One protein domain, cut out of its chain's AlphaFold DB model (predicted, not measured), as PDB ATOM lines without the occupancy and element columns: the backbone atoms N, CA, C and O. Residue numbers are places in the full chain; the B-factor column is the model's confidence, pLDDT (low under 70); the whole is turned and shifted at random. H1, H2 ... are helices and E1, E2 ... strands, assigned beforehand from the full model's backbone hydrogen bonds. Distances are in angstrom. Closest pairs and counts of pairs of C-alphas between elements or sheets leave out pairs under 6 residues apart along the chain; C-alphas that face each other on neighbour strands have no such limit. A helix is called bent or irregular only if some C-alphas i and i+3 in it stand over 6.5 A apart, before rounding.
ATOM      1  N   HIS A  15     -31.571  -6.762  16.477       95.00
ATOM      2  CA  HIS A  15     -32.645  -6.624  17.453       95.00
ATOM      3  C   HIS A  15     -33.204  -7.992  17.825       95.00
ATOM      4  O   HIS A  15     -33.695  -8.728  16.972       95.00
ATOM      5  N   ASP A  16     -33.162  -8.326  19.112       93.56
ATOM      6  CA  ASP A  16     -33.767  -9.560  19.606       93.56
ATOM      7  C   ASP A  16     -35.292  -9.473  19.531       93.56
ATOM      8  O   ASP A  16     -35.902  -8.604  20.148       93.56
ATOM      9  N   CYS A  17     -35.915 -10.394  18.794       94.06
ATOM     10  CA  CYS A  17     -37.361 -10.571  18.757       94.06
ATOM     11  C   CYS A  17     -37.709 -11.928  19.371       94.06
ATOM     12  O   CYS A  17     -37.504 -12.975  18.760       94.06
ATOM     13  N   ARG A  18     -38.230 -11.924  20.596       91.38
ATOM     14  CA  ARG A  18     -38.678 -13.115  21.317       91.38
ATOM     15  C   ARG A  18     -40.201 -13.145  21.366       91.38
ATOM     16  O   ARG A  18     -40.821 -12.404  22.133       91.38
ATOM     17  N   THR A  19     -40.787 -14.031  20.571       90.69
ATOM     18  CA  THR A  19     -42.239 -14.259  20.514       90.69
ATOM     19  C   THR A  19     -42.747 -15.135  21.653       90.69
ATOM     20  O   THR A  19     -43.936 -15.132  21.935       90.69
ATOM     21  N   GLN A  20     -41.857 -15.864  22.322       88.31
ATOM     22  CA  GLN A  20     -42.209 -16.858  23.334       88.31
ATOM     23  C   GLN A  20     -41.805 -16.421  24.744       88.31
ATOM     24  O   GLN A  20     -40.978 -15.525  24.932       88.31
ATOM     25  N   VAL A  21     -42.417 -17.058  25.737       87.81
ATOM     26  CA  VAL A  21     -42.180 -16.816  27.164       87.81
ATOM     27  C   VAL A  21     -41.793 -18.112  27.860       87.81
ATOM     28  O   VAL A  21     -42.099 -19.197  27.366       87.81
ATOM     29  N   GLY A  22     -41.172 -17.978  29.026       82.31
ATOM     30  CA  GLY A  22     -40.732 -19.093  29.849       82.31
ATOM     31  C   GLY A  22     -39.357 -19.625  29.457       82.31
ATOM     32  O   GLY A  22     -38.608 -19.002  28.696       82.31
ATOM     33  N   ALA A  23     -39.023 -20.770  30.049       77.94
ATOM     34  CA  ALA A  23     -37.794 -21.489  29.768       77.94
ATOM     35  C   ALA A  23     -37.834 -22.109  28.364       77.94
ATOM     36  O   ALA A  23     -38.870 -22.573  27.883       77.94
ATOM     37  N   CYS A  24     -36.668 -22.170  27.732       75.69
ATOM     38  CA  CYS A  24     -36.483 -22.867  26.475       75.69
ATOM     39  C   CYS A  24     -36.668 -24.384  26.680       75.69
ATOM     40  O   CYS A  24     -35.936 -24.976  27.484       75.69
ATOM     41  N   PRO A  25     -37.557 -25.038  25.904       74.88
ATOM     42  CA  PRO A  25     -37.912 -26.450  26.089       74.88
ATOM     43  C   PRO A  25     -36.761 -27.417  25.788       74.88
ATOM     44  O   PRO A  25     -36.828 -28.590  26.134       74.88
ATOM     45  N   LEU A  26     -35.681 -26.945  25.156       71.75
ATOM     46  CA  LEU A  26     -34.491 -27.759  24.910       71.75
ATOM     47  C   LEU A  26     -33.644 -27.986  26.172       71.75
ATOM     48  O   LEU A  26     -32.725 -28.802  26.132       71.75
ATOM     49  N   HIS A  27     -33.910 -27.250  27.261       74.25
ATOM     50  CA  HIS A  27     -33.247 -27.391  28.564       74.25
ATOM     51  C   HIS A  27     -31.713 -27.513  28.498       74.25
ATOM     52  O   HIS A  27     -31.094 -28.196  29.308       74.25
ATOM     53  N   CYS A  28     -31.067 -26.829  27.542       69.75
ATOM     54  CA  CYS A  28     -29.611 -26.867  27.449       69.75
ATOM     55  C   CYS A  28     -29.005 -26.275  28.733       69.75
ATOM     56  O   CYS A  28     -29.352 -25.155  29.116       69.75
ATOM     57  N   ASN A  29     -28.073 -27.002  29.351       65.94
ATOM     58  CA  ASN A  29     -27.364 -26.645  30.591       65.94
ATOM     59  C   ASN A  29     -26.718 -25.240  30.573       65.94
ATOM     60  O   ASN A  29     -26.585 -24.575  31.600       65.94
ATOM     61  N   GLN A  30     -26.345 -24.762  29.389       64.62
ATOM     62  CA  GLN A  30     -25.692 -23.469  29.166       64.62
ATOM     63  C   GLN A  30     -26.649 -22.382  28.655       64.62
ATOM     64  O   GLN A  30     -26.221 -21.272  28.329       64.62
ATOM     65  N   CYS A  31     -27.943 -22.683  28.521       68.44
ATOM     66  CA  CYS A  31     -28.906 -21.724  28.002       68.44
ATOM     67  C   CYS A  31     -29.150 -20.614  29.027       68.44
ATOM     68  O   CYS A  31     -29.755 -20.835  30.072       68.44
ATOM     69  N   TYR A  32     -28.738 -19.399  28.671       68.19
ATOM     70  CA  TYR A  32     -29.003 -18.171  29.422       68.19
ATOM     71  C   TYR A  32     -30.503 -18.003  29.758       68.19
ATOM     72  O   TYR A  32     -30.855 -17.538  30.831       68.19
ATOM     73  N   TYR A  33     -31.393 -18.471  28.874       67.62
ATOM     74  CA  TYR A  33     -32.852 -18.359  29.011       67.62
ATOM     75  C   TYR A  33     -33.478 -19.351  29.998       67.62
ATOM     76  O   TYR A  33     -34.645 -19.200  30.342       67.62
ATOM     77  N   ASN A  34     -32.718 -20.347  30.457       69.88
ATOM     78  CA  ASN A  34     -33.183 -21.358  31.412       69.88
ATOM     79  C   ASN A  34     -32.720 -21.065  32.841       69.88
ATOM     80  O   ASN A  34     -32.765 -21.943  33.695       69.88
ATOM     81  N   ARG A  35     -32.232 -19.847  33.091       71.25
ATOM     82  CA  ARG A  35     -31.647 -19.430  34.362       71.25
ATOM     83  C   ARG A  35     -32.348 -18.170  34.849       71.25
ATOM     84  O   ARG A  35     -32.413 -17.167  34.138       71.25
ATOM     85  N   GLU A  36     -32.871 -18.225  36.066       69.94
ATOM     86  CA  GLU A  36     -33.497 -17.070  36.702       69.94
ATOM     87  C   GLU A  36     -32.469 -15.949  36.925       69.94
ATOM     88  O   GLU A  36     -31.305 -16.208  37.227       69.94
ATOM     89  N   GLY A  37     -32.863 -14.692  36.699       69.12
ATOM     90  CA  GLY A  37     -31.987 -13.516  36.848       69.12
ATOM     91  C   GLY A  37     -30.916 -13.361  35.758       69.12
ATOM     92  O   GLY A  37     -30.504 -12.245  35.441       69.12
ATOM     93  N   ALA A  38     -30.551 -14.452  35.094       67.19
ATOM     94  CA  ALA A  38     -29.665 -14.472  33.949       67.19
ATOM     95  C   ALA A  38     -30.417 -14.200  32.643       67.19
ATOM     96  O   ALA A  38     -30.032 -14.716  31.619       67.19
ATOM     97  N   PHE A  39     -31.480 -13.400  32.607       71.50
ATOM     98  CA  PHE A  39     -31.942 -12.817  31.345       71.50
ATOM     99  C   PHE A  39     -32.005 -11.306  31.483       71.50
ATOM    100  O   PHE A  39     -32.390 -10.779  32.520       71.50
ATOM    101  N   TYR A  40     -31.567 -10.578  30.450       76.25
ATOM    102  CA  TYR A  40     -31.496  -9.115  30.535       76.25
ATOM    103  C   TYR A  40     -32.893  -8.470  30.571       76.25
ATOM    104  O   TYR A  40     -33.020  -7.325  31.003       76.25
ATOM    105  N   CYS A  41     -33.934  -9.204  30.160       77.69
ATOM    106  CA  CYS A  41     -35.331  -8.826  30.335       77.69
ATOM    107  C   CYS A  41     -36.154  -9.957  30.985       77.69
ATOM    108  O   CYS A  41     -35.648 -11.032  31.281       77.69
ATOM    109  N   ASP A  42     -37.429  -9.694  31.263       81.88
ATOM    110  CA  ASP A  42     -38.325 -10.612  31.976       81.88
ATOM    111  C   ASP A  42     -38.666 -11.839  31.113       81.88
ATOM    112  O   ASP A  42     -39.260 -11.678  30.047       81.88
ATOM    113  N   ILE A  43     -38.287 -13.056  31.522       81.50
ATOM    114  CA  ILE A  43     -38.539 -14.284  30.740       81.50
ATOM    115  C   ILE A  43     -40.022 -14.628  30.602       81.50
ATOM    116  O   ILE A  43     -40.401 -15.296  29.643       81.50
ATOM    117  N   ASN A  44     -40.870 -14.115  31.489       84.62
ATOM    118  CA  ASN A  44     -42.304 -14.390  31.495       84.62
ATOM    119  C   ASN A  44     -43.094 -13.431  30.593       84.62
ATOM    120  O   ASN A  44     -44.321 -13.484  30.551       84.62
ATOM    121  N   LYS A  45     -42.410 -12.544  29.860       87.69
ATOM    122  CA  LYS A  45     -43.026 -11.596  28.921       87.69
ATOM    123  C   LYS A  45     -42.404 -11.722  27.545       87.69
ATOM    124  O   LYS A  45     -41.200 -11.898  27.417       87.69
ATOM    125  N   THR A  46     -43.183 -11.580  26.482       89.12
ATOM    126  CA  THR A  46     -42.608 -11.505  25.132       89.12
ATOM    127  C   THR A  46     -41.715 -10.269  25.006       89.12
ATOM    128  O   THR A  46     -41.989  -9.238  25.622       89.12
ATOM    129  N   HIS A  47     -40.670 -10.339  24.183       90.38
ATOM    130  CA  HIS A  47     -39.823  -9.187  23.871       90.38
ATOM    131  C   HIS A  47     -39.857  -8.945  22.368       90.38
ATOM    132  O   HIS A  47     -39.069  -9.510  21.618       90.38
ATOM    133  N   ILE A  48     -40.823  -8.144  21.924       93.62
ATOM    134  CA  ILE A  48     -41.086  -7.910  20.507       93.62
ATOM    135  C   ILE A  48     -40.796  -6.435  20.207       93.62
ATOM    136  O   ILE A  48     -41.593  -5.578  20.595       93.62
ATOM    137  N   PRO A  49     -39.672  -6.103  19.547       93.06
ATOM    138  CA  PRO A  49     -39.391  -4.727  19.156       93.06
ATOM    139  C   PRO A  49     -40.396  -4.276  18.092       93.06
ATOM    140  O   PRO A  49     -40.803  -5.062  17.234       93.06
ATOM    141  N   SER A  50     -40.806  -3.007  18.122       95.31
ATOM    142  CA  SER A  50     -41.684  -2.477  17.071       95.31
ATOM    143  C   SER A  50     -40.933  -2.400  15.730       95.31
ATOM    144  O   SER A  50     -39.727  -2.140  15.743       95.31
ATOM    145  N   PRO A  51     -41.598  -2.560  14.568       96.25
ATOM    146  CA  PRO A  51     -40.948  -2.373  13.268       96.25
ATOM    147  C   PRO A  51     -40.270  -1.004  13.126       96.25
ATOM    148  O   PRO A  51     -39.179  -0.913  12.578       96.25
ATOM    149  N   ARG A  52     -40.861   0.047  13.715       95.50
ATOM    150  CA  ARG A  52     -40.264   1.390  13.776       95.50
ATOM    151  C   ARG A  52     -38.961   1.418  14.578       95.50
ATOM    152  O   ARG A  52     -38.036   2.119  14.193       95.50
ATOM    153  N   THR A  53     -38.888   0.676  15.684       92.88
ATOM    154  CA  THR A  53     -37.672   0.555  16.509       92.88
ATOM    155  C   THR A  53     -36.566  -0.193  15.777       92.88
ATOM    156  O   THR A  53     -35.405   0.161  15.931       92.88
ATOM    157  N   VAL A  54     -36.921  -1.224  15.004       95.38
ATOM    158  CA  VAL A  54     -35.953  -1.976  14.193       95.38
ATOM    159  C   VAL A  54     -35.469  -1.133  13.011       95.38
ATOM    160  O   VAL A  54     -34.282  -1.135  12.707       95.38
ATOM    161  N   GLY A  55     -36.358  -0.376  12.360       95.12
ATOM    162  CA  GLY A  55     -36.003   0.498  11.242       95.12
ATOM    163  C   GLY A  55     -35.342  -0.280  10.102       95.12
ATOM    164  O   GLY A  55     -35.958  -1.166   9.511       95.12
ATOM    165  N   HIS A  56     -34.082   0.049   9.810       95.44
ATOM    166  CA  HIS A  56     -33.250  -0.642   8.816       95.44
ATOM    167  C   HIS A  56     -32.397  -1.783   9.400       95.44
ATOM    168  O   HIS A  56     -31.662  -2.431   8.659       95.44
ATOM    169  N   GLY A  57     -32.482  -2.023  10.710       97.31
ATOM    170  CA  GLY A  57     -31.811  -3.127  11.384       97.31
ATOM    171  C   GLY A  57     -32.431  -4.489  11.066       97.31
ATOM    172  O   GLY A  57     -33.384  -4.612  10.294       97.31
ATOM    173  N   ILE A  58     -31.887  -5.527  11.695       98.38
ATOM    174  CA  ILE A  58     -32.223  -6.928  11.444       98.38
ATOM    175  C   ILE A  58     -32.845  -7.536  12.704       98.38
ATOM    176  O   ILE A  58     -32.239  -7.533  13.780       98.38
ATOM    177  N   ALA A  59     -34.046  -8.098  12.579       97.69
ATOM    178  CA  ALA A  59     -34.699  -8.823  13.662       97.69
ATOM    179  C   ALA A  59     -34.164 -10.265  13.764       97.69
ATOM    180  O   ALA A  59     -34.336 -11.076  12.853       97.69
ATOM    181  N   ARG A  60     -33.548 -10.617  14.898       96.62
ATOM    182  CA  ARG A  60     -33.206 -12.005  15.235       96.62
ATOM    183  C   ARG A  60     -34.437 -12.691  15.810       96.62
ATOM    184  O   ARG A  60     -34.841 -12.406  16.942       96.62
ATOM    185  N   MET A  61     -35.032 -13.578  15.024       96.62
ATOM    186  CA  MET A  61     -36.311 -14.197  15.342       96.62
ATOM    187  C   MET A  61     -36.175 -15.322  16.358       96.62
ATOM    188  O   MET A  61     -35.324 -16.198  16.255       96.62
ATOM    189  N   ASN A  62     -37.082 -15.290  17.327       90.62
ATOM    190  CA  ASN A  62     -37.149 -16.186  18.470       90.62
ATOM    191  C   ASN A  62     -35.854 -16.236  19.297       90.62
ATOM    192  O   ASN A  62     -35.419 -17.301  19.730       90.62
ATOM    193  N   ALA A  63     -35.236 -15.074  19.534       87.50
ATOM    194  CA  ALA A  63     -33.998 -14.982  20.300       87.50
ATOM    195  C   ALA A  63     -34.122 -15.691  21.664       87.50
ATOM    196  O   ALA A  63     -34.907 -15.290  22.528       87.50
ATOM    197  N   GLY A  64     -33.324 -16.749  21.835       80.75
ATOM    198  CA  GLY A  64     -33.294 -17.581  23.042       80.75
ATOM    199  C   GLY A  64     -34.123 -18.840  23.053       80.75
ATOM    200  O   GLY A  64     -34.026 -19.623  23.992       80.75
ATOM    201  N   HIS A  65     -34.908 -19.033  22.012       85.75
ATOM    202  CA  HIS A  65     -35.659 -20.243  21.756       85.75
ATOM    203  C   HIS A  65     -35.308 -20.740  20.355       85.75
ATOM    204  O   HIS A  65     -34.649 -20.054  19.572       85.75
ATOM    205  N   ASP A  66     -35.715 -21.958  20.038       90.06
ATOM    206  CA  ASP A  66     -35.549 -22.491  18.694       90.06
ATOM    207  C   ASP A  66     -36.634 -21.921  17.767       90.06
ATOM    208  O   ASP A  66     -37.815 -21.955  18.107       90.06
ATOM    209  N   SER A  67     -36.276 -21.383  16.600       94.12
ATOM    210  CA  SER A  67     -37.258 -20.870  15.630       94.12
ATOM    211  C   SER A  67     -38.191 -21.948  15.064       94.12
ATOM    212  O   SER A  67     -39.270 -21.602  14.582       94.12
ATOM    213  N   ASN A  68     -37.823 -23.231  15.141       92.75
ATOM    214  CA  ASN A  68     -38.709 -24.342  14.781       92.75
ATOM    215  C   ASN A  68     -39.775 -24.612  15.859       92.75
ATOM    216  O   ASN A  68     -40.852 -25.129  15.561       92.75
ATOM    217  N   TYR A  69     -39.549 -24.190  17.105       89.88
ATOM    218  CA  TYR A  69     -40.574 -24.272  18.140       89.88
ATOM    219  C   TYR A  69     -41.638 -23.187  17.919       89.88
ATOM    220  O   TYR A  69     -41.318 -22.006  17.799       89.88
ATOM    221  N   ARG A  70     -42.916 -23.588  17.831       91.69
ATOM    222  CA  ARG A  70     -44.053 -22.737  17.403       91.69
ATOM    223  C   ARG A  70     -43.761 -21.942  16.121       91.69
ATOM    224  O   ARG A  70     -44.113 -20.767  16.000       91.69
ATOM    225  N   ARG A  71     -43.132 -22.599  15.145       94.50
ATOM    226  CA  ARG A  71     -42.644 -22.012  13.889       94.50
ATOM    227  C   ARG A  71     -43.627 -21.073  13.183       94.50
ATOM    228  O   ARG A  71     -43.233 -19.989  12.762       94.50
ATOM    229  N   GLY A  72     -44.911 -21.433  13.100       96.44
ATOM    230  CA  GLY A  72     -45.931 -20.589  12.463       96.44
ATOM    231  C   GLY A  72     -46.080 -19.203  13.109       96.44
ATOM    232  O   GLY A  72     -46.218 -18.199  12.409       96.44
ATOM    233  N   GLU A  73     -45.983 -19.115  14.438       95.62
ATOM    234  CA  GLU A  73     -45.996 -17.844  15.169       95.62
ATOM    235  C   GLU A  73     -44.729 -17.024  14.899       95.62
ATOM    236  O   GLU A  73     -44.817 -15.818  14.652       95.62
ATOM    237  N   VAL A  74     -43.566 -17.680  14.887       96.75
ATOM    238  CA  VAL A  74     -42.272 -17.045  14.597       96.75
ATOM    239  C   VAL A  74     -42.272 -16.454  13.184       96.75
ATOM    240  O   VAL A  74     -41.941 -15.281  13.009       96.75
ATOM    241  N   ILE A  75     -42.717 -17.217  12.182       97.81
ATOM    242  CA  ILE A  75     -42.827 -16.760  10.789       97.81
ATOM    243  C   ILE A  75     -43.823 -15.604  10.671       97.81
ATOM    244  O   ILE A  75     -43.514 -14.591  10.043       97.81
ATOM    245  N   ARG A  76     -45.002 -15.705  11.299       97.62
ATOM    246  CA  ARG A  76     -46.005 -14.629  11.286       97.62
ATOM    247  C   ARG A  76     -45.452 -13.330  11.872       97.62
ATOM    248  O   ARG A  76     -45.731 -12.262  11.337       97.62
ATOM    249  N   GLN A  77     -44.678 -13.406  12.953       97.56
ATOM    250  CA  GLN A  77     -44.056 -12.224  13.543       97.56
ATOM    251  C   GLN A  77     -42.934 -11.664  12.660       97.56
ATOM    252  O   GLN A  77     -42.831 -10.446  12.531       97.56
ATOM    253  N   ALA A  78     -42.129 -12.525  12.032       97.88
ATOM    254  CA  ALA A  78     -41.028 -12.115  11.159       97.88
ATOM    255  C   ALA A  78     -41.503 -11.249   9.981       97.88
ATOM    256  O   ALA A  78     -40.845 -10.266   9.655       97.88
ATOM    257  N   LYS A  79     -42.692 -11.535   9.425       97.69
ATOM    258  CA  LYS A  79     -43.316 -10.760   8.330       97.69
ATOM    259  C   LYS A  79     -43.512  -9.267   8.634       97.69
ATOM    260  O   LYS A  79     -43.756  -8.492   7.719       97.69
ATOM    261  N   LYS A  80     -43.437  -8.854   9.904       97.50
ATOM    262  CA  LYS A  80     -43.554  -7.443  10.306       97.50
ATOM    263  C   LYS A  80     -42.257  -6.651  10.124       97.50
ATOM    264  O   LYS A  80     -42.286  -5.431  10.264       97.50
ATOM    265  N   TYR A  81     -41.133  -7.316   9.868       97.94
ATOM    266  CA  TYR A  81     -39.826  -6.686   9.714       97.94
ATOM    267  C   TYR A  81     -39.338  -6.830   8.276       97.94
ATOM    268  O   TYR A  81     -39.507  -7.878   7.660       97.94
ATOM    269  N   LYS A  82     -38.685  -5.784   7.761       96.81
ATOM    270  CA  LYS A  82     -38.047  -5.820   6.437       96.81
ATOM    271  C   LYS A  82     -36.901  -6.833   6.390       96.81
ATOM    272  O   LYS A  82     -36.677  -7.478   5.371       96.81
ATOM    273  N   HIS A  83     -36.169  -6.941   7.496       98.38
ATOM    274  CA  HIS A  83     -34.999  -7.793   7.619       98.38
ATOM    275  C   HIS A  83     -35.120  -8.658   8.864       98.38
ATOM    276  O   HIS A  83     -35.275  -8.144   9.975       98.38
ATOM    277  N   ALA A  84     -35.070  -9.971   8.673       98.31
ATOM    278  CA  ALA A  84     -35.187 -10.940   9.747       98.31
ATOM    279  C   ALA A  84     -34.445 -12.230   9.398       98.31
ATOM    280  O   ALA A  84     -34.446 -12.655   8.245       98.31
ATOM    281  N   PHE A  85     -33.859 -12.870  10.405       98.38
ATOM    282  CA  PHE A  85     -33.306 -14.217  10.276       98.38
ATOM    283  C   PHE A  85     -33.740 -15.102  11.437       98.38
ATOM    284  O   PHE A  85     -34.125 -14.618  12.506       98.38
ATOM    285  N   TYR A  86     -33.645 -16.406  11.226       97.81
ATOM    286  CA  TYR A  86     -34.092 -17.435  12.155       97.81
ATOM    287  C   TYR A  86     -32.897 -18.109  12.819       97.81
ATOM    288  O   TYR A  86     -31.849 -18.285  12.203       97.81
ATOM    289  N   ASN A  87     -33.035 -18.502  14.083       93.62
ATOM    290  CA  ASN A  87     -32.020 -19.294  14.771       93.62
ATOM    291  C   ASN A  87     -32.597 -20.648  15.176       93.62
ATOM    292  O   ASN A  87     -33.588 -20.713  15.903       93.62
ATOM    293  N   THR A  88     -31.960 -21.733  14.757       92.06
ATOM    294  CA  THR A  88     -32.418 -23.083  15.088       92.06
ATOM    295  C   THR A  88     -31.255 -24.007  15.422       92.06
ATOM    296  O   THR A  88     -30.098 -23.753  15.095       92.06
ATOM    297  N   SER A  89     -31.571 -25.054  16.157       88.94
ATOM    298  CA  SER A  89     -30.762 -26.233  16.441       88.94
ATOM    299  C   SER A  89     -31.463 -27.519  16.000       88.94
ATOM    300  O   SER A  89     -30.927 -28.607  16.184       88.94
ATOM    301  N   ILE A  90     -32.641 -27.387  15.389       88.25
ATOM    302  CA  ILE A  90     -33.384 -28.459  14.740       88.25
ATOM    303  C   ILE A  90     -33.066 -28.374  13.240       88.25
ATOM    304  O   ILE A  90     -33.162 -27.279  12.679       88.25
ATOM    305  N   PRO A  91     -32.673 -29.480  12.584       87.75
ATOM    306  CA  PRO A  91     -32.273 -29.497  11.177       87.75
ATOM    307  C   PRO A  91     -33.483 -29.429  10.233       87.75
ATOM    308  O   PRO A  91     -33.740 -30.340   9.458       87.75
ATOM    309  N   GLN A  92     -34.256 -28.352  10.346       89.94
ATOM    310  CA  GLN A  92     -35.415 -28.044   9.517       89.94
ATOM    311  C   GLN A  92     -35.282 -26.584   9.075       89.94
ATOM    312  O   GLN A  92     -35.363 -25.674   9.907       89.94
ATOM    313  N   PHE A  93     -34.999 -26.369   7.789       92.19
ATOM    314  CA  PHE A  93     -34.500 -25.092   7.260       92.19
ATOM    315  C   PHE A  93     -35.462 -24.404   6.291       92.19
ATOM    316  O   PHE A  93     -35.125 -23.373   5.707       92.19
ATOM    317  N   ASP A  94     -36.686 -24.904   6.170       92.06
ATOM    318  CA  ASP A  94     -37.750 -24.398   5.306       92.06
ATOM    319  C   ASP A  94     -38.338 -23.046   5.784       92.06
ATOM    320  O   ASP A  94     -39.530 -22.770   5.695       92.06
ATOM    321  N   PHE A  95     -37.510 -22.142   6.300       95.44
ATOM    322  CA  PHE A  95     -37.883 -20.771   6.636       95.44
ATOM    323  C   PHE A  95     -37.986 -19.883   5.378       95.44
ATOM    324  O   PHE A  95     -37.386 -20.184   4.341       95.44
ATOM    325  N   PRO A  96     -38.727 -18.759   5.443       95.56
ATOM    326  CA  PRO A  96     -38.851 -17.818   4.326       95.56
ATOM    327  C   PRO A  96     -37.648 -16.866   4.188       95.56
ATOM    328  O   PRO A  96     -37.711 -15.925   3.406       95.56
ATOM    329  N   GLY A  97     -36.583 -17.054   4.969       96.25
ATOM    330  CA  GLY A  97     -35.425 -16.167   4.980       96.25
ATOM    331  C   GLY A  97     -34.205 -16.812   5.637       96.25
ATOM    332  O   GLY A  97     -34.261 -17.997   5.974       96.25
ATOM    333  N   PRO A  98     -33.121 -16.040   5.829       98.12
ATOM    334  CA  PRO A  98     -31.841 -16.559   6.295       98.12
ATOM    335  C   PRO A  98     -31.907 -17.272   7.657       98.12
ATOM    336  O   PRO A  98     -32.688 -16.896   8.539       98.12
ATOM    337  N   VAL A  99     -31.067 -18.290   7.850       97.44
ATOM    338  CA  VAL A  99     -31.065 -19.178   9.020       97.44
ATOM    339  C   VAL A  99     -29.658 -19.329   9.596       97.44
ATOM    340  O   VAL A  99     -28.702 -19.621   8.887       97.44
ATOM    341  N   VAL A 100     -29.536 -19.207  10.915       96.81
ATOM    342  CA  VAL A 100     -28.363 -19.649  11.674       96.81
ATOM    343  C   VAL A 100     -28.666 -21.007  12.290       96.81
ATOM    344  O   VAL A 100     -29.566 -21.118  13.131       96.81
ATOM    345  N   PHE A 101     -27.885 -22.023  11.931       94.12
ATOM    346  CA  PHE A 101     -28.041 -23.370  12.474       94.12
ATOM    347  C   PHE A 101     -26.985 -23.674  13.537       94.12
ATOM    348  O   PHE A 101     -25.801 -23.469  13.319       94.12
ATOM    349  N   THR A 102     -27.392 -24.163  14.708       92.25
ATOM    350  CA  THR A 102     -26.471 -24.631  15.756       92.25
ATOM    351  C   THR A 102     -26.371 -26.141  15.713       92.25
ATOM    352  O   THR A 102     -27.274 -26.809  16.206       92.25
ATOM    353  N   ALA A 103     -25.273 -26.665  15.165       90.12
ATOM    354  CA  ALA A 103     -25.136 -28.100  14.908       90.12
ATOM    355  C   ALA A 103     -24.849 -28.941  16.162       90.12
ATOM    356  O   ALA A 103     -25.134 -30.133  16.181       90.12
ATOM    357  N   ASN A 104     -24.335 -28.330  17.231       88.69
ATOM    358  CA  ASN A 104     -24.093 -28.989  18.516       88.69
ATOM    359  C   ASN A 104     -24.772 -28.221  19.673       88.69
ATOM    360  O   ASN A 104     -24.117 -27.577  20.498       88.69
ATOM    361  N   PRO A 105     -26.118 -28.232  19.748       81.69
ATOM    362  CA  PRO A 105     -26.854 -27.474  20.765       81.69
ATOM    363  C   PRO A 105     -26.559 -27.922  22.202       81.69
ATOM    364  O   PRO A 105     -26.750 -27.135  23.136       81.69
ATOM    365  N   LYS A 106     -26.078 -29.155  22.368       80.38
ATOM    366  CA  LYS A 106     -25.568 -29.723  23.611       80.38
ATOM    367  C   LYS A 106     -24.138 -30.176  23.344       80.38
ATOM    368  O   LYS A 106     -23.925 -31.115  22.594       80.38
ATOM    369  N   GLU A 107     -23.164 -29.461  23.898       74.75
ATOM    370  CA  GLU A 107     -21.745 -29.703  23.599       74.75
ATOM    371  C   GLU A 107     -21.236 -31.074  24.062       74.75
ATOM    372  O   GLU A 107     -20.216 -31.535  23.562       74.75
ATOM    373  N   GLU A 108     -21.931 -31.677  25.031       67.25
ATOM    374  CA  GLU A 108     -21.591 -32.968  25.629       67.25
ATOM    375  C   GLU A 108     -22.249 -34.157  24.926       67.25
ATOM    376  O   GLU A 108     -21.837 -35.293  25.152       67.25
ATOM    377  N   ASP A 109     -23.249 -33.896  24.083       68.25
ATOM    378  CA  ASP A 109     -23.928 -34.940  23.329       68.25
ATOM    379  C   ASP A 109     -23.162 -35.172  22.022       68.25
ATOM    380  O   ASP A 109     -22.669 -34.229  21.394       68.25
ATOM    381  N   VAL A 110     -23.083 -36.433  21.590       60.66
ATOM    382  CA  VAL A 110     -22.571 -36.770  20.256       60.66
ATOM    383  C   VAL A 110     -23.433 -36.017  19.240       60.66
ATOM    384  O   VAL A 110     -24.651 -36.217  19.221       60.66
ATOM    385  N   PRO A 111     -22.865 -35.129  18.408       58.28
ATOM    386  CA  PRO A 111     -23.649 -34.392  17.446       58.28
ATOM    387  C   PRO A 111     -24.308 -35.357  16.496       58.28
ATOM    388  O   PRO A 111     -23.673 -36.265  15.955       58.28
ATOM    389  N   THR A 112     -25.563 -35.071  16.199       55.00
ATOM    390  CA  THR A 112     -26.159 -35.547  14.969       55.00
ATOM    391  C   THR A 112     -25.395 -34.877  13.833       55.00
ATOM    392  O   THR A 112     -25.663 -33.731  13.472       55.00
ATOM    393  N   ILE A 113     -24.382 -35.553  13.288       57.53
ATOM    394  CA  ILE A 113     -23.849 -35.192  11.980       57.53
ATOM    395  C   ILE A 113     -25.048 -35.291  11.030       57.53
ATOM    396  O   ILE A 113     -25.546 -36.384  10.769       57.53
ATOM    397  N   ILE A 114     -25.531 -34.148  10.529       58.72
ATOM    398  CA  ILE A 114     -26.663 -34.083   9.583       58.72
ATOM    399  C   ILE A 114     -26.384 -34.892   8.305       58.72
ATOM    400  O   ILE A 114     -27.291 -35.188   7.543       58.72
ATOM    401  N   MET A 115     -25.149 -35.340   8.085       53.66
ATOM    402  CA  MET A 115     -24.782 -36.105   6.898       53.66
ATOM    403  C   MET A 115     -25.356 -37.529   6.840       53.66
ATOM    404  O   MET A 115     -25.274 -38.144   5.786       53.66
ATOM    405  N   ALA A 116     -25.917 -38.079   7.924       43.56
ATOM    406  CA  ALA A 116     -26.208 -39.516   7.970       43.56
ATOM    407  C   ALA A 116     -27.625 -39.940   7.541       43.56
ATOM    408  O   ALA A 116     -27.839 -41.144   7.408       43.56
ATOM    409  N   LYS A 117     -28.596 -39.030   7.346       50.66
ATOM    410  CA  LYS A 117     -29.936 -39.455   6.890       50.66
ATOM    411  C   LYS A 117     -30.467 -38.698   5.677       50.66
ATOM    412  O   LYS A 117     -30.746 -39.372   4.698       50.66
ATOM    413  N   GLU A 118     -30.524 -37.367   5.670       65.69
ATOM    414  CA  GLU A 118     -30.928 -36.594   4.480       65.69
ATOM    415  C   GLU A 118     -30.244 -35.220   4.522       65.69
ATOM    416  O   GLU A 118     -30.390 -34.478   5.497       65.69
ATOM    417  N   LEU A 119     -29.444 -34.893   3.501       73.69
ATOM    418  CA  LEU A 119     -28.935 -33.531   3.343       73.69
ATOM    419  C   LEU A 119     -30.115 -32.596   3.032       73.69
ATOM    420  O   LEU A 119     -31.024 -33.009   2.310       73.69
ATOM    421  N   PRO A 120     -30.108 -31.348   3.535       82.88
ATOM    422  CA  PRO A 120     -31.090 -30.356   3.117       82.88
ATOM    423  C   PRO A 120     -31.060 -30.163   1.603       82.88
ATOM    424  O   PRO A 120     -30.015 -30.332   0.972       82.88
ATOM    425  N   SER A 121     -32.192 -29.760   1.033       88.88
ATOM    426  CA  SER A 121     -32.240 -29.370  -0.378       88.88
ATOM    427  C   SER A 121     -31.312 -28.183  -0.663       88.88
ATOM    428  O   SER A 121     -31.042 -27.372   0.227       88.88
ATOM    429  N   ASP A 122     -30.869 -28.018  -1.912       89.00
ATOM    430  CA  ASP A 122     -30.039 -26.869  -2.306       89.00
ATOM    431  C   ASP A 122     -30.698 -25.534  -1.919       89.00
ATOM    432  O   ASP A 122     -30.044 -24.641  -1.388       89.00
ATOM    433  N   GLU A 123     -32.017 -25.416  -2.089       90.62
ATOM    434  CA  GLU A 123     -32.783 -24.220  -1.709       90.62
ATOM    435  C   GLU A 123     -32.801 -23.952  -0.199       90.62
ATOM    436  O   GLU A 123     -32.903 -22.804   0.240       90.62
ATOM    437  N   GLU A 124     -32.697 -24.992   0.624       91.19
ATOM    438  CA  GLU A 124     -32.533 -24.848   2.068       91.19
ATOM    439  C   GLU A 124     -31.099 -24.479   2.440       91.19
ATOM    440  O   GLU A 124     -30.902 -23.599   3.282       91.19
ATOM    441  N   LEU A 125     -30.101 -25.091   1.793       91.38
ATOM    442  CA  LEU A 125     -28.686 -24.791   2.022       91.38
ATOM    443  C   LEU A 125     -28.371 -23.321   1.727       91.38
ATOM    444  O   LEU A 125     -27.711 -22.671   2.537       91.38
ATOM    445  N   LYS A 126     -28.929 -22.756   0.648       93.19
ATOM    446  CA  LYS A 126     -28.778 -21.332   0.284       93.19
ATOM    447  C   LYS A 126     -29.271 -20.357   1.353       93.19
ATOM    448  O   LYS A 126     -28.860 -19.199   1.367       93.19
ATOM    449  N   LYS A 127     -30.168 -20.790   2.244       95.69
ATOM    450  CA  LYS A 127     -30.691 -19.955   3.336       95.69
ATOM    451  C   LYS A 127     -29.805 -20.000   4.573       95.69
ATOM    452  O   LYS A 127     -29.977 -19.161   5.458       95.69
ATOM    453  N   ILE A 128     -28.886 -20.957   4.685       96.06
ATOM    454  CA  ILE A 128     -28.015 -21.072   5.852       96.06
ATOM    455  C   ILE A 128     -26.955 -19.968   5.793       96.06
ATOM    456  O   ILE A 128     -26.046 -19.995   4.975       96.06
ATOM    457  N   MET A 129     -27.045 -19.016   6.721       97.25
ATOM    458  CA  MET A 129     -26.086 -17.917   6.857       97.25
ATOM    459  C   MET A 129     -24.711 -18.411   7.291       97.25
ATOM    460  O   MET A 129     -23.682 -17.947   6.811       97.25
ATOM    461  N   PHE A 130     -24.716 -19.286   8.295       97.94
ATOM    462  CA  PHE A 130     -23.549 -19.957   8.841       97.94
ATOM    463  C   PHE A 130     -23.991 -21.031   9.836       97.94
ATOM    464  O   PHE A 130     -25.078 -20.976  10.430       97.94
ATOM    465  N   ILE A 131     -23.082 -21.962  10.092       96.12
ATOM    466  CA  ILE A 131     -23.195 -22.965  11.142       96.12
ATOM    467  C   ILE A 131     -22.554 -22.422  12.409       96.12
ATOM    468  O   ILE A 131     -21.390 -22.035  12.434       96.12
ATOM    469  N   ARG A 132     -23.300 -22.402  13.503       95.56
ATOM    470  CA  ARG A 132     -22.782 -22.101  14.830       95.56
ATOM    471  C   ARG A 132     -22.343 -23.389  15.514       95.56
ATOM    472  O   ARG A 132     -23.162 -24.282  15.719       95.56
ATOM    473  N   LEU A 133     -21.093 -23.424  15.967       94.12
ATOM    474  CA  LEU A 133     -20.587 -24.496  16.823       94.12
ATOM    475  C   LEU A 133     -20.264 -23.956  18.212       94.12
ATOM    476  O   LEU A 133     -19.574 -22.948  18.353       94.12
ATOM    477  N   ARG A 134     -20.779 -24.610  19.248       92.88
ATOM    478  CA  ARG A 134     -20.434 -24.364  20.649       92.88
ATOM    479  C   ARG A 134     -19.124 -25.061  20.979       92.88
ATOM    480  O   ARG A 134     -18.988 -26.250  20.705       92.88
ATOM    481  N   VAL A 135     -18.168 -24.330  21.534       93.75
ATOM    482  CA  VAL A 135     -16.807 -24.836  21.739       93.75
ATOM    483  C   VAL A 135     -16.417 -24.774  23.207       93.75
ATOM    484  O   VAL A 135     -16.520 -23.717  23.836       93.75
ATOM    485  N   SER A 136     -15.914 -25.894  23.708       93.12
ATOM    486  CA  SER A 136     -15.326 -26.068  25.031       93.12
ATOM    487  C   SER A 136     -13.993 -26.804  24.922       93.12
ATOM    488  O   SER A 136     -13.588 -27.241  23.844       93.12
ATOM    489  N   ALA A 137     -13.282 -26.943  26.038       93.31
ATOM    490  CA  ALA A 137     -12.067 -27.750  26.069       93.31
ATOM    491  C   ALA A 137     -12.337 -29.245  25.818       93.31
ATOM    492  O   ALA A 137     -11.481 -29.926  25.264       93.31
ATOM    493  N   SER A 138     -13.528 -29.739  26.168       91.38
ATOM    494  CA  SER A 138     -13.883 -31.161  26.092       91.38
ATOM    495  C   SER A 138     -14.397 -31.623  24.725       91.38
ATOM    496  O   SER A 138     -14.655 -32.812  24.564       91.38
ATOM    497  N   ASN A 139     -14.565 -30.726  23.744       92.38
ATOM    498  CA  ASN A 139     -15.196 -31.070  22.463       92.38
ATOM    499  C   ASN A 139     -14.419 -30.628  21.208       92.38
ATOM    500  O   ASN A 139     -14.993 -30.542  20.122       92.38
ATOM    501  N   LEU A 140     -13.120 -30.342  21.330       93.88
ATOM    502  CA  LEU A 140     -12.339 -29.756  20.233       93.88
ATOM    503  C   LEU A 140     -12.231 -30.651  18.993       93.88
ATOM    504  O   LEU A 140     -12.272 -30.131  17.878       93.88
ATOM    505  N   ASP A 141     -12.096 -31.964  19.171       92.19
ATOM    506  CA  ASP A 141     -11.969 -32.909  18.051       92.19
ATOM    507  C   ASP A 141     -13.266 -32.956  17.247       92.19
ATOM    508  O   ASP A 141     -13.279 -32.707  16.044       92.19
ATOM    509  N   LEU A 142     -14.379 -33.095  17.962       90.06
ATOM    510  CA  LEU A 142     -15.720 -33.061  17.408       90.06
ATOM    511  C   LEU A 142     -16.024 -31.762  16.646       90.06
ATOM    512  O   LEU A 142     -16.635 -31.782  15.577       90.06
ATOM    513  N   VAL A 143     -15.610 -30.616  17.189       93.31
ATOM    514  CA  VAL A 143     -15.737 -29.321  16.507       93.31
ATOM    515  C   VAL A 143     -14.915 -29.310  15.216       93.31
ATOM    516  O   VAL A 143     -15.397 -28.806  14.202       93.31
ATOM    517  N   GLY A 144     -13.710 -29.886  15.223       94.94
ATOM    518  CA  GLY A 144     -12.874 -30.034  14.030       94.94
ATOM    519  C   GLY A 144     -13.530 -30.884  12.938       94.94
ATOM    520  O   GLY A 144     -13.546 -30.481  11.770       94.94
ATOM    521  N   ASP A 145     -14.139 -32.006  13.312       91.44
ATOM    522  CA  ASP A 145     -14.858 -32.883  12.380       91.44
ATOM    523  C   ASP A 145     -16.066 -32.169  11.759       91.44
ATOM    524  O   ASP A 145     -16.273 -32.205  10.543       91.44
ATOM    525  N   GLN A 146     -16.831 -31.441  12.578       91.19
ATOM    526  CA  GLN A 146     -17.973 -30.645  12.120       91.19
ATOM    527  C   GLN A 146     -17.545 -29.535  11.157       91.19
ATOM    528  O   GLN A 146     -18.159 -29.381  10.102       91.19
ATOM    529  N   ILE A 147     -16.476 -28.793  11.467       94.94
ATOM    530  CA  ILE A 147     -15.923 -27.784  10.549       94.94
ATOM    531  C   ILE A 147     -15.605 -28.427   9.201       94.94
ATOM    532  O   ILE A 147     -16.028 -27.912   8.170       94.94
ATOM    533  N   SER A 148     -14.920 -29.572   9.208       93.44
ATOM    534  CA  SER A 148     -14.549 -30.285   7.982       93.44
ATOM    535  C   SER A 148     -15.764 -30.678   7.138       93.44
ATOM    536  O   SER A 148     -15.675 -30.716   5.914       93.44
ATOM    537  N   CYS A 149     -16.899 -30.996   7.764       90.56
ATOM    538  CA  CYS A 149     -18.134 -31.333   7.055       90.56
ATOM    539  C   CYS A 149     -18.774 -30.097   6.410       90.56
ATOM    540  O   CYS A 149     -19.063 -30.109   5.218       90.56
ATOM    541  N   TRP A 150     -18.958 -29.021   7.173       92.19
ATOM    542  CA  TRP A 150     -19.699 -27.842   6.711       92.19
ATOM    543  C   TRP A 150     -18.915 -26.969   5.731       92.19
ATOM    544  O   TRP A 150     -19.480 -26.463   4.766       92.19
ATOM    545  N   VAL A 151     -17.599 -26.861   5.918       94.50
ATOM    546  CA  VAL A 151     -16.709 -26.125   5.004       94.50
ATOM    547  C   VAL A 151     -16.649 -26.790   3.628       94.50
ATOM    548  O   VAL A 151     -16.526 -26.093   2.627       94.50
ATOM    549  N   ARG A 152     -16.796 -28.122   3.541       92.44
ATOM    550  CA  ARG A 152     -16.900 -28.837   2.253       92.44
ATOM    551  C   ARG A 152     -18.154 -28.468   1.457       92.44
ATOM    552  O   ARG A 152     -18.166 -28.672   0.249       92.44
ATOM    553  N   LEU A 153     -19.171 -27.921   2.120       91.12
ATOM    554  CA  LEU A 153     -20.386 -27.391   1.499       91.12
ATOM    555  C   LEU A 153     -20.304 -25.872   1.256       91.12
ATOM    556  O   LEU A 153     -21.321 -25.254   0.968       91.12
ATOM    557  N   ASP A 154     -19.120 -25.264   1.418       93.88
ATOM    558  CA  ASP A 154     -18.884 -23.810   1.359       93.88
ATOM    559  C   ASP A 154     -19.747 -23.002   2.351       93.88
ATOM    560  O   ASP A 154     -20.017 -21.818   2.161       93.88
ATOM    561  N   ILE A 155     -20.169 -23.632   3.456       95.00
ATOM    562  CA  ILE A 155     -20.968 -22.971   4.492       95.00
ATOM    563  C   ILE A 155     -20.035 -22.432   5.588       95.00
ATOM    564  O   ILE A 155     -19.291 -23.210   6.199       95.00
ATOM    565  N   PRO A 156     -20.081 -21.122   5.902       98.00
ATOM    566  CA  PRO A 156     -19.269 -20.544   6.966       98.00
ATOM    567  C   PRO A 156     -19.574 -21.154   8.337       98.00
ATOM    568  O   PRO A 156     -20.714 -21.504   8.648       98.00
ATOM    569  N   VAL A 157     -18.562 -21.216   9.204       97.94
ATOM    570  CA  VAL A 157     -18.673 -21.739  10.569       97.94
ATOM    571  C   VAL A 157     -18.273 -20.670  11.586       97.94
ATOM    572  O   VAL A 157     -17.161 -20.148  11.566       97.94
ATOM    573  N   VAL A 158     -19.168 -20.374  12.528       98.44
ATOM    574  CA  VAL A 158     -18.953 -19.410  13.614       98.44
ATOM    575  C   VAL A 158     -18.859 -20.133  14.953       98.44
ATOM    576  O   VAL A 158     -19.841 -20.670  15.478       98.44
ATOM    577  N   LEU A 159     -17.682 -20.083  15.564       97.81
ATOM    578  CA  LEU A 159     -17.412 -20.688  16.863       97.81
ATOM    579  C   LEU A 159     -17.934 -19.809  18.002       97.81
ATOM    580  O   LEU A 159     -17.614 -18.627  18.107       97.81
ATOM    581  N   THR A 160     -18.732 -20.379  18.893       94.88
ATOM    582  CA  THR A 160     -19.190 -19.740  20.129       94.88
ATOM    583  C   THR A 160     -18.533 -20.438  21.302       94.88
ATOM    584  O   THR A 160     -18.899 -21.557  21.641       94.88
ATOM    585  N   PHE A 161     -17.559 -19.780  21.923       93.75
ATOM    586  CA  PHE A 161     -16.899 -20.339  23.094       93.75
ATOM    587  C   PHE A 161     -17.836 -20.325  24.299       93.75
ATOM    588  O   PHE A 161     -18.416 -19.284  24.629       93.75
ATOM    589  N   MET A 162     -17.963 -21.477  24.942       89.75
ATOM    590  CA  MET A 162     -18.890 -21.664  26.041       89.75
ATOM    591  C   MET A 162     -18.340 -21.121  27.353       89.75
ATOM    592  O   MET A 162     -17.134 -21.082  27.589       89.75
ATOM    593  N   VAL A 217     -13.930 -20.088   8.755       98.44
ATOM    594  CA  VAL A 217     -14.066 -20.200  10.206       98.44
ATOM    595  C   VAL A 217     -13.853 -18.840  10.863       98.44
ATOM    596  O   VAL A 217     -12.821 -18.191  10.694       98.44
ATOM    597  N   SER A 218     -14.821 -18.421  11.671       98.25
ATOM    598  CA  SER A 218     -14.719 -17.243  12.535       98.25
ATOM    599  C   SER A 218     -15.229 -17.555  13.946       98.25
ATOM    600  O   SER A 218     -15.637 -18.677  14.241       98.25
ATOM    601  N   MET A 219     -15.186 -16.584  14.862       97.94
ATOM    602  CA  MET A 219     -15.756 -16.734  16.206       97.94
ATOM    603  C   MET A 219     -16.743 -15.627  16.541       97.94
ATOM    604  O   MET A 219     -16.613 -14.492  16.091       97.94
ATOM    605  N   CYS A 220     -17.724 -15.956  17.373       95.81
ATOM    606  CA  CYS A 220     -18.644 -15.007  17.972       95.81
ATOM    607  C   CYS A 220     -17.907 -14.145  19.007       95.81
ATOM    608  O   CYS A 220     -17.432 -14.645  20.031       95.81
ATOM    609  N   GLY A 221     -17.846 -12.841  18.740       94.44
ATOM    610  CA  GLY A 221     -17.041 -11.893  19.507       94.44
ATOM    611  C   GLY A 221     -15.626 -11.767  18.945       94.44
ATOM    612  O   GLY A 221     -15.331 -12.211  17.840       94.44
ATOM    613  N   THR A 222     -14.748 -11.136  19.711       95.44
ATOM    614  CA  THR A 222     -13.325 -10.994  19.408       95.44
ATOM    615  C   THR A 222     -12.491 -11.575  20.557       95.44
ATOM    616  O   THR A 222     -13.012 -12.150  21.525       95.44
ATOM    617  N   PHE A 223     -11.166 -11.466  20.459       95.38
ATOM    618  CA  PHE A 223     -10.292 -11.837  21.573       95.38
ATOM    619  C   PHE A 223     -10.442 -10.879  22.761       95.38
ATOM    620  O   PHE A 223     -10.274 -11.315  23.898       95.38
ATOM    621  N   GLU A 224     -10.831  -9.625  22.503       92.75
ATOM    622  CA  GLU A 224     -10.948  -8.572  23.520       92.75
ATOM    623  C   GLU A 224     -12.399  -8.276  23.919       92.75
ATOM    624  O   GLU A 224     -12.660  -7.818  25.028       92.75
ATOM    625  N   SER A 225     -13.362  -8.560  23.042       91.12
ATOM    626  CA  SER A 225     -14.759  -8.170  23.215       91.12
ATOM    627  C   SER A 225     -15.722  -9.319  22.944       91.12
ATOM    628  O   SER A 225     -15.413 -10.292  22.264       91.12
ATOM    629  N   ASN A 226     -16.930  -9.219  23.492       88.19
ATOM    630  CA  ASN A 226     -18.030 -10.146  23.212       88.19
ATOM    631  C   ASN A 226     -19.257  -9.403  22.664       88.19
ATOM    632  O   ASN A 226     -20.363  -9.947  22.693       88.19
ATOM    633  N   GLN A 227     -19.058  -8.163  22.217       92.31
ATOM    634  CA  GLN A 227     -20.083  -7.323  21.619       92.31
ATOM    635  C   GLN A 227     -20.277  -7.680  20.145       92.31
ATOM    636  O   GLN A 227     -19.322  -7.963  19.418       92.31
ATOM    637  N   CYS A 228     -21.527  -7.662  19.693       94.69
ATOM    638  CA  CYS A 228     -21.879  -7.967  18.311       94.69
ATOM    639  C   CYS A 228     -21.450  -6.864  17.340       94.69
ATOM    640  O   CYS A 228     -21.162  -7.179  16.190       94.69
ATOM    641  N   VAL A 229     -21.347  -5.610  17.800       96.06
ATOM    642  CA  VAL A 229     -20.825  -4.499  16.986       96.06
ATOM    643  C   VAL A 229     -19.364  -4.712  16.571       96.06
ATOM    644  O   VAL A 229     -18.965  -4.250  15.504       96.06
ATOM    645  N   ASP A 230     -18.598  -5.469  17.362       96.56
ATOM    646  CA  ASP A 230     -17.177  -5.704  17.101       96.56
ATOM    647  C   ASP A 230     -16.944  -6.885  16.155       96.56
ATOM    648  O   ASP A 230     -16.091  -6.813  15.279       96.56
ATOM    649  N   CYS A 231     -17.691  -7.987  16.314       96.50
ATOM    650  CA  CYS A 231     -17.508  -9.164  15.455       96.50
ATOM    651  C   CYS A 231     -18.323  -9.109  14.161       96.50
ATOM    652  O   CYS A 231     -17.923  -9.720  13.178       96.50
ATOM    653  N   LYS A 232     -19.481  -8.435  14.171       97.00
ATOM    654  CA  LYS A 232     -20.418  -8.253  13.046       97.00
ATOM    655  C   LYS A 232     -20.886  -9.514  12.307       97.00
ATOM    656  O   LYS A 232     -21.722  -9.387  11.425       97.00
ATOM    657  N   ASN A 233     -20.475 -10.723  12.702       97.75
ATOM    658  CA  ASN A 233     -20.766 -11.973  11.982       97.75
ATOM    659  C   ASN A 233     -22.236 -12.120  11.563       97.75
ATOM    660  O   ASN A 233     -22.515 -12.370  10.400       97.75
ATOM    661  N   CYS A 234     -23.186 -11.952  12.493       97.69
ATOM    662  CA  CYS A 234     -24.606 -12.132  12.165       97.69
ATOM    663  C   CYS A 234     -25.097 -11.113  11.128       97.69
ATOM    664  O   CYS A 234     -25.910 -11.466  10.288       97.69
ATOM    665  N   GLU A 235     -24.603  -9.878  11.181       97.88
ATOM    666  CA  GLU A 235     -24.942  -8.836  10.213       97.88
ATOM    667  C   GLU A 235     -24.269  -9.105   8.861       97.88
ATOM    668  O   GLU A 235     -24.939  -9.127   7.832       97.88
ATOM    669  N   THR A 236     -22.965  -9.390   8.857       98.06
ATOM    670  CA  THR A 236     -22.193  -9.686   7.646       98.06
ATOM    671  C   THR A 236     -22.768 -10.875   6.882       98.06
ATOM    672  O   THR A 236     -23.080 -10.742   5.699       98.06
ATOM    673  N   PHE A 237     -22.966 -12.015   7.551       98.38
ATOM    674  CA  PHE A 237     -23.497 -13.210   6.899       98.38
ATOM    675  C   PHE A 237     -24.959 -13.043   6.493       98.38
ATOM    676  O   PHE A 237     -25.370 -13.603   5.482       98.38
ATOM    677  N   TYR A 238     -25.743 -12.240   7.219       98.50
ATOM    678  CA  TYR A 238     -27.119 -11.949   6.823       98.50
ATOM    679  C   TYR A 238     -27.143 -11.238   5.470       98.50
ATOM    680  O   TYR A 238     -27.821 -11.694   4.552       98.50
ATOM    681  N   TRP A 239     -26.359 -10.169   5.312       98.06
ATOM    682  CA  TRP A 239     -26.319  -9.421   4.056       98.06
ATOM    683  C   TRP A 239     -25.735 -10.231   2.900       98.06
ATOM    684  O   TRP A 239     -26.246 -10.137   1.790       98.06
ATOM    685  N   GLN A 240     -24.716 -11.058   3.149       97.50
ATOM    686  CA  GLN A 240     -24.187 -11.983   2.139       97.50
ATOM    687  C   GLN A 240     -25.244 -12.996   1.685       97.50
ATOM    688  O   GLN A 240     -25.429 -13.193   0.489       97.50
ATOM    689  N   THR A 241     -25.989 -13.573   2.631       97.69
ATOM    690  CA  THR A 241     -27.063 -14.529   2.323       97.69
ATOM    691  C   THR A 241     -28.190 -13.855   1.549       97.69
ATOM    692  O   THR A 241     -28.681 -14.407   0.575       97.69
ATOM    693  N   MET A 242     -28.586 -12.639   1.935       97.62
ATOM    694  CA  MET A 242     -29.625 -11.895   1.219       97.62
ATOM    695  C   MET A 242     -29.229 -11.576  -0.224       97.62
ATOM    696  O   MET A 242     -30.070 -11.713  -1.104       97.62
ATOM    697  N   LYS A 243     -27.968 -11.195  -0.478       96.31
ATOM    698  CA  LYS A 243     -27.457 -11.005  -1.846       96.31
ATOM    699  C   LYS A 243     -27.582 -12.285  -2.665       96.31
ATOM    700  O   LYS A 243     -28.198 -12.277  -3.723       96.31
ATOM    701  N   HIS A 244     -27.122 -13.399  -2.097       92.88
ATOM    702  CA  HIS A 244     -27.216 -14.701  -2.742       92.88
ATOM    703  C   HIS A 244     -28.668 -15.105  -3.057       92.88
ATOM    704  O   HIS A 244     -28.965 -15.521  -4.174       92.88
ATOM    705  N   LEU A 245     -29.592 -14.926  -2.105       93.62
ATOM    706  CA  LEU A 245     -31.019 -15.218  -2.295       93.62
ATOM    707  C   LEU A 245     -31.693 -14.300  -3.331       93.62
ATOM    708  O   LEU A 245     -32.701 -14.692  -3.915       93.62
ATOM    709  N   ASN A 246     -31.144 -13.108  -3.570       93.25
ATOM    710  CA  ASN A 246     -31.618 -12.171  -4.589       93.25
ATOM    711  C   ASN A 246     -30.952 -12.378  -5.964       93.25
ATOM    712  O   ASN A 246     -31.335 -11.700  -6.917       93.25
ATOM    713  N   GLY A 247     -29.984 -13.294  -6.083       89.94
ATOM    714  CA  GLY A 247     -29.228 -13.527  -7.319       89.94
ATOM    715  C   GLY A 247     -28.142 -12.482  -7.613       89.94
ATOM    716  O   GLY A 247     -27.798 -12.297  -8.779       89.94
TER     717      GLY A 247
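What this domain is: This is residues 15 to 162 and 217 to 247 of the 248 residues of an uncharacterized protein of marine sediment metagenome (UniProt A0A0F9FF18). A sheet of seven parallel strands, curled like part of a barrel, wraps partly round H6 in its hollow, while H2 and H4 pack on its other face: three layers, helices on both faces of one sheet. The printed part has 179 residues with six named helices and seven named strands, along the chain E1 H1 E2 H2 E3 E4 H3 E5 H4 E6 E7 H5 H6. The class is mixed, helices and strands, with under half of the residues in named elements. The whole is compact, with a radius of gyration of the C-alphas of 15.8 A, and rounded, spanning 43 by 42 by 35 A.

How they stand to each other: The sheet runs E1 (residues 15 to 17), E2 (58 to 61), E3 (84 to 88), E4 (99 to 102), E5 (128 to 135), E6 (157 to 161), E7 (217 to 219), with E1 and E7 as edge strands, and is strongly twisted. Within hydrogen-bond range, pair by pair, are N 15 and O 58, 2.9 A; N 61 and O 85, 2.9 A; N 100 and O 86, 2.8 A; N 132 and O 101, 2.7 A; N 158 and O 131, 2.8 A; N 159 and O 218, 2.8 A. H6, residues 233 to 246, is over E4 at a height of 8.0 A over the sheet, slantwise at 57 degrees on the local plane; its closest C-alphas to E5 are Phe 237 and Met 129, 5.4 A. H2, residues 71 to 78, is over E2 at a height of 9.0 A, along the strands; the closest C-alphas are Ala 78 and Met 61, 6.6 A. H4, residues 137 to 151, is over E5 and E6 at 9.0 A, along the strands; C-alphas 147 and 157 are its closest to E6, 6.6 A. H4 is irregular, C-alphas 138 and 141 being 8.4 A apart. H1, residues 51 to 54, only grazes the sheet; H3, residues 122 to 125, and H5, residues 228 to 231, are not on it. The strand-helix-strand units, parallel neighbours joined through a helix, are E1-H1-E2, E2-H2-E3, E4-H3-E5 and E5-H4-E6, each crossover right-handed. Every O i to N i+4 pair is within range in H2 and H6, and 9 of 11 in H4; H1, H3 and H5 are too short for one.

Where its parts are: E1 begins at C-alpha 15 (-32.645, -6.624, 17.453), and H6 ends at C-alpha 246 (-31.618, -12.171, -4.589). H4 is 21.6 A long, E5 and H6 19.8 A each.

The domain as a whole: The C-alphas farthest apart are those of Arg 52 and Asp 141, 44.7 A. Residues 163 to 216 are not printed; C-alphas 162 and 217 are 16.6 A apart. E1 to H1 and E4 to H3 are long links. Residues 28 to 34, 36 to 38 and 108 to 118 have pLDDT under 70.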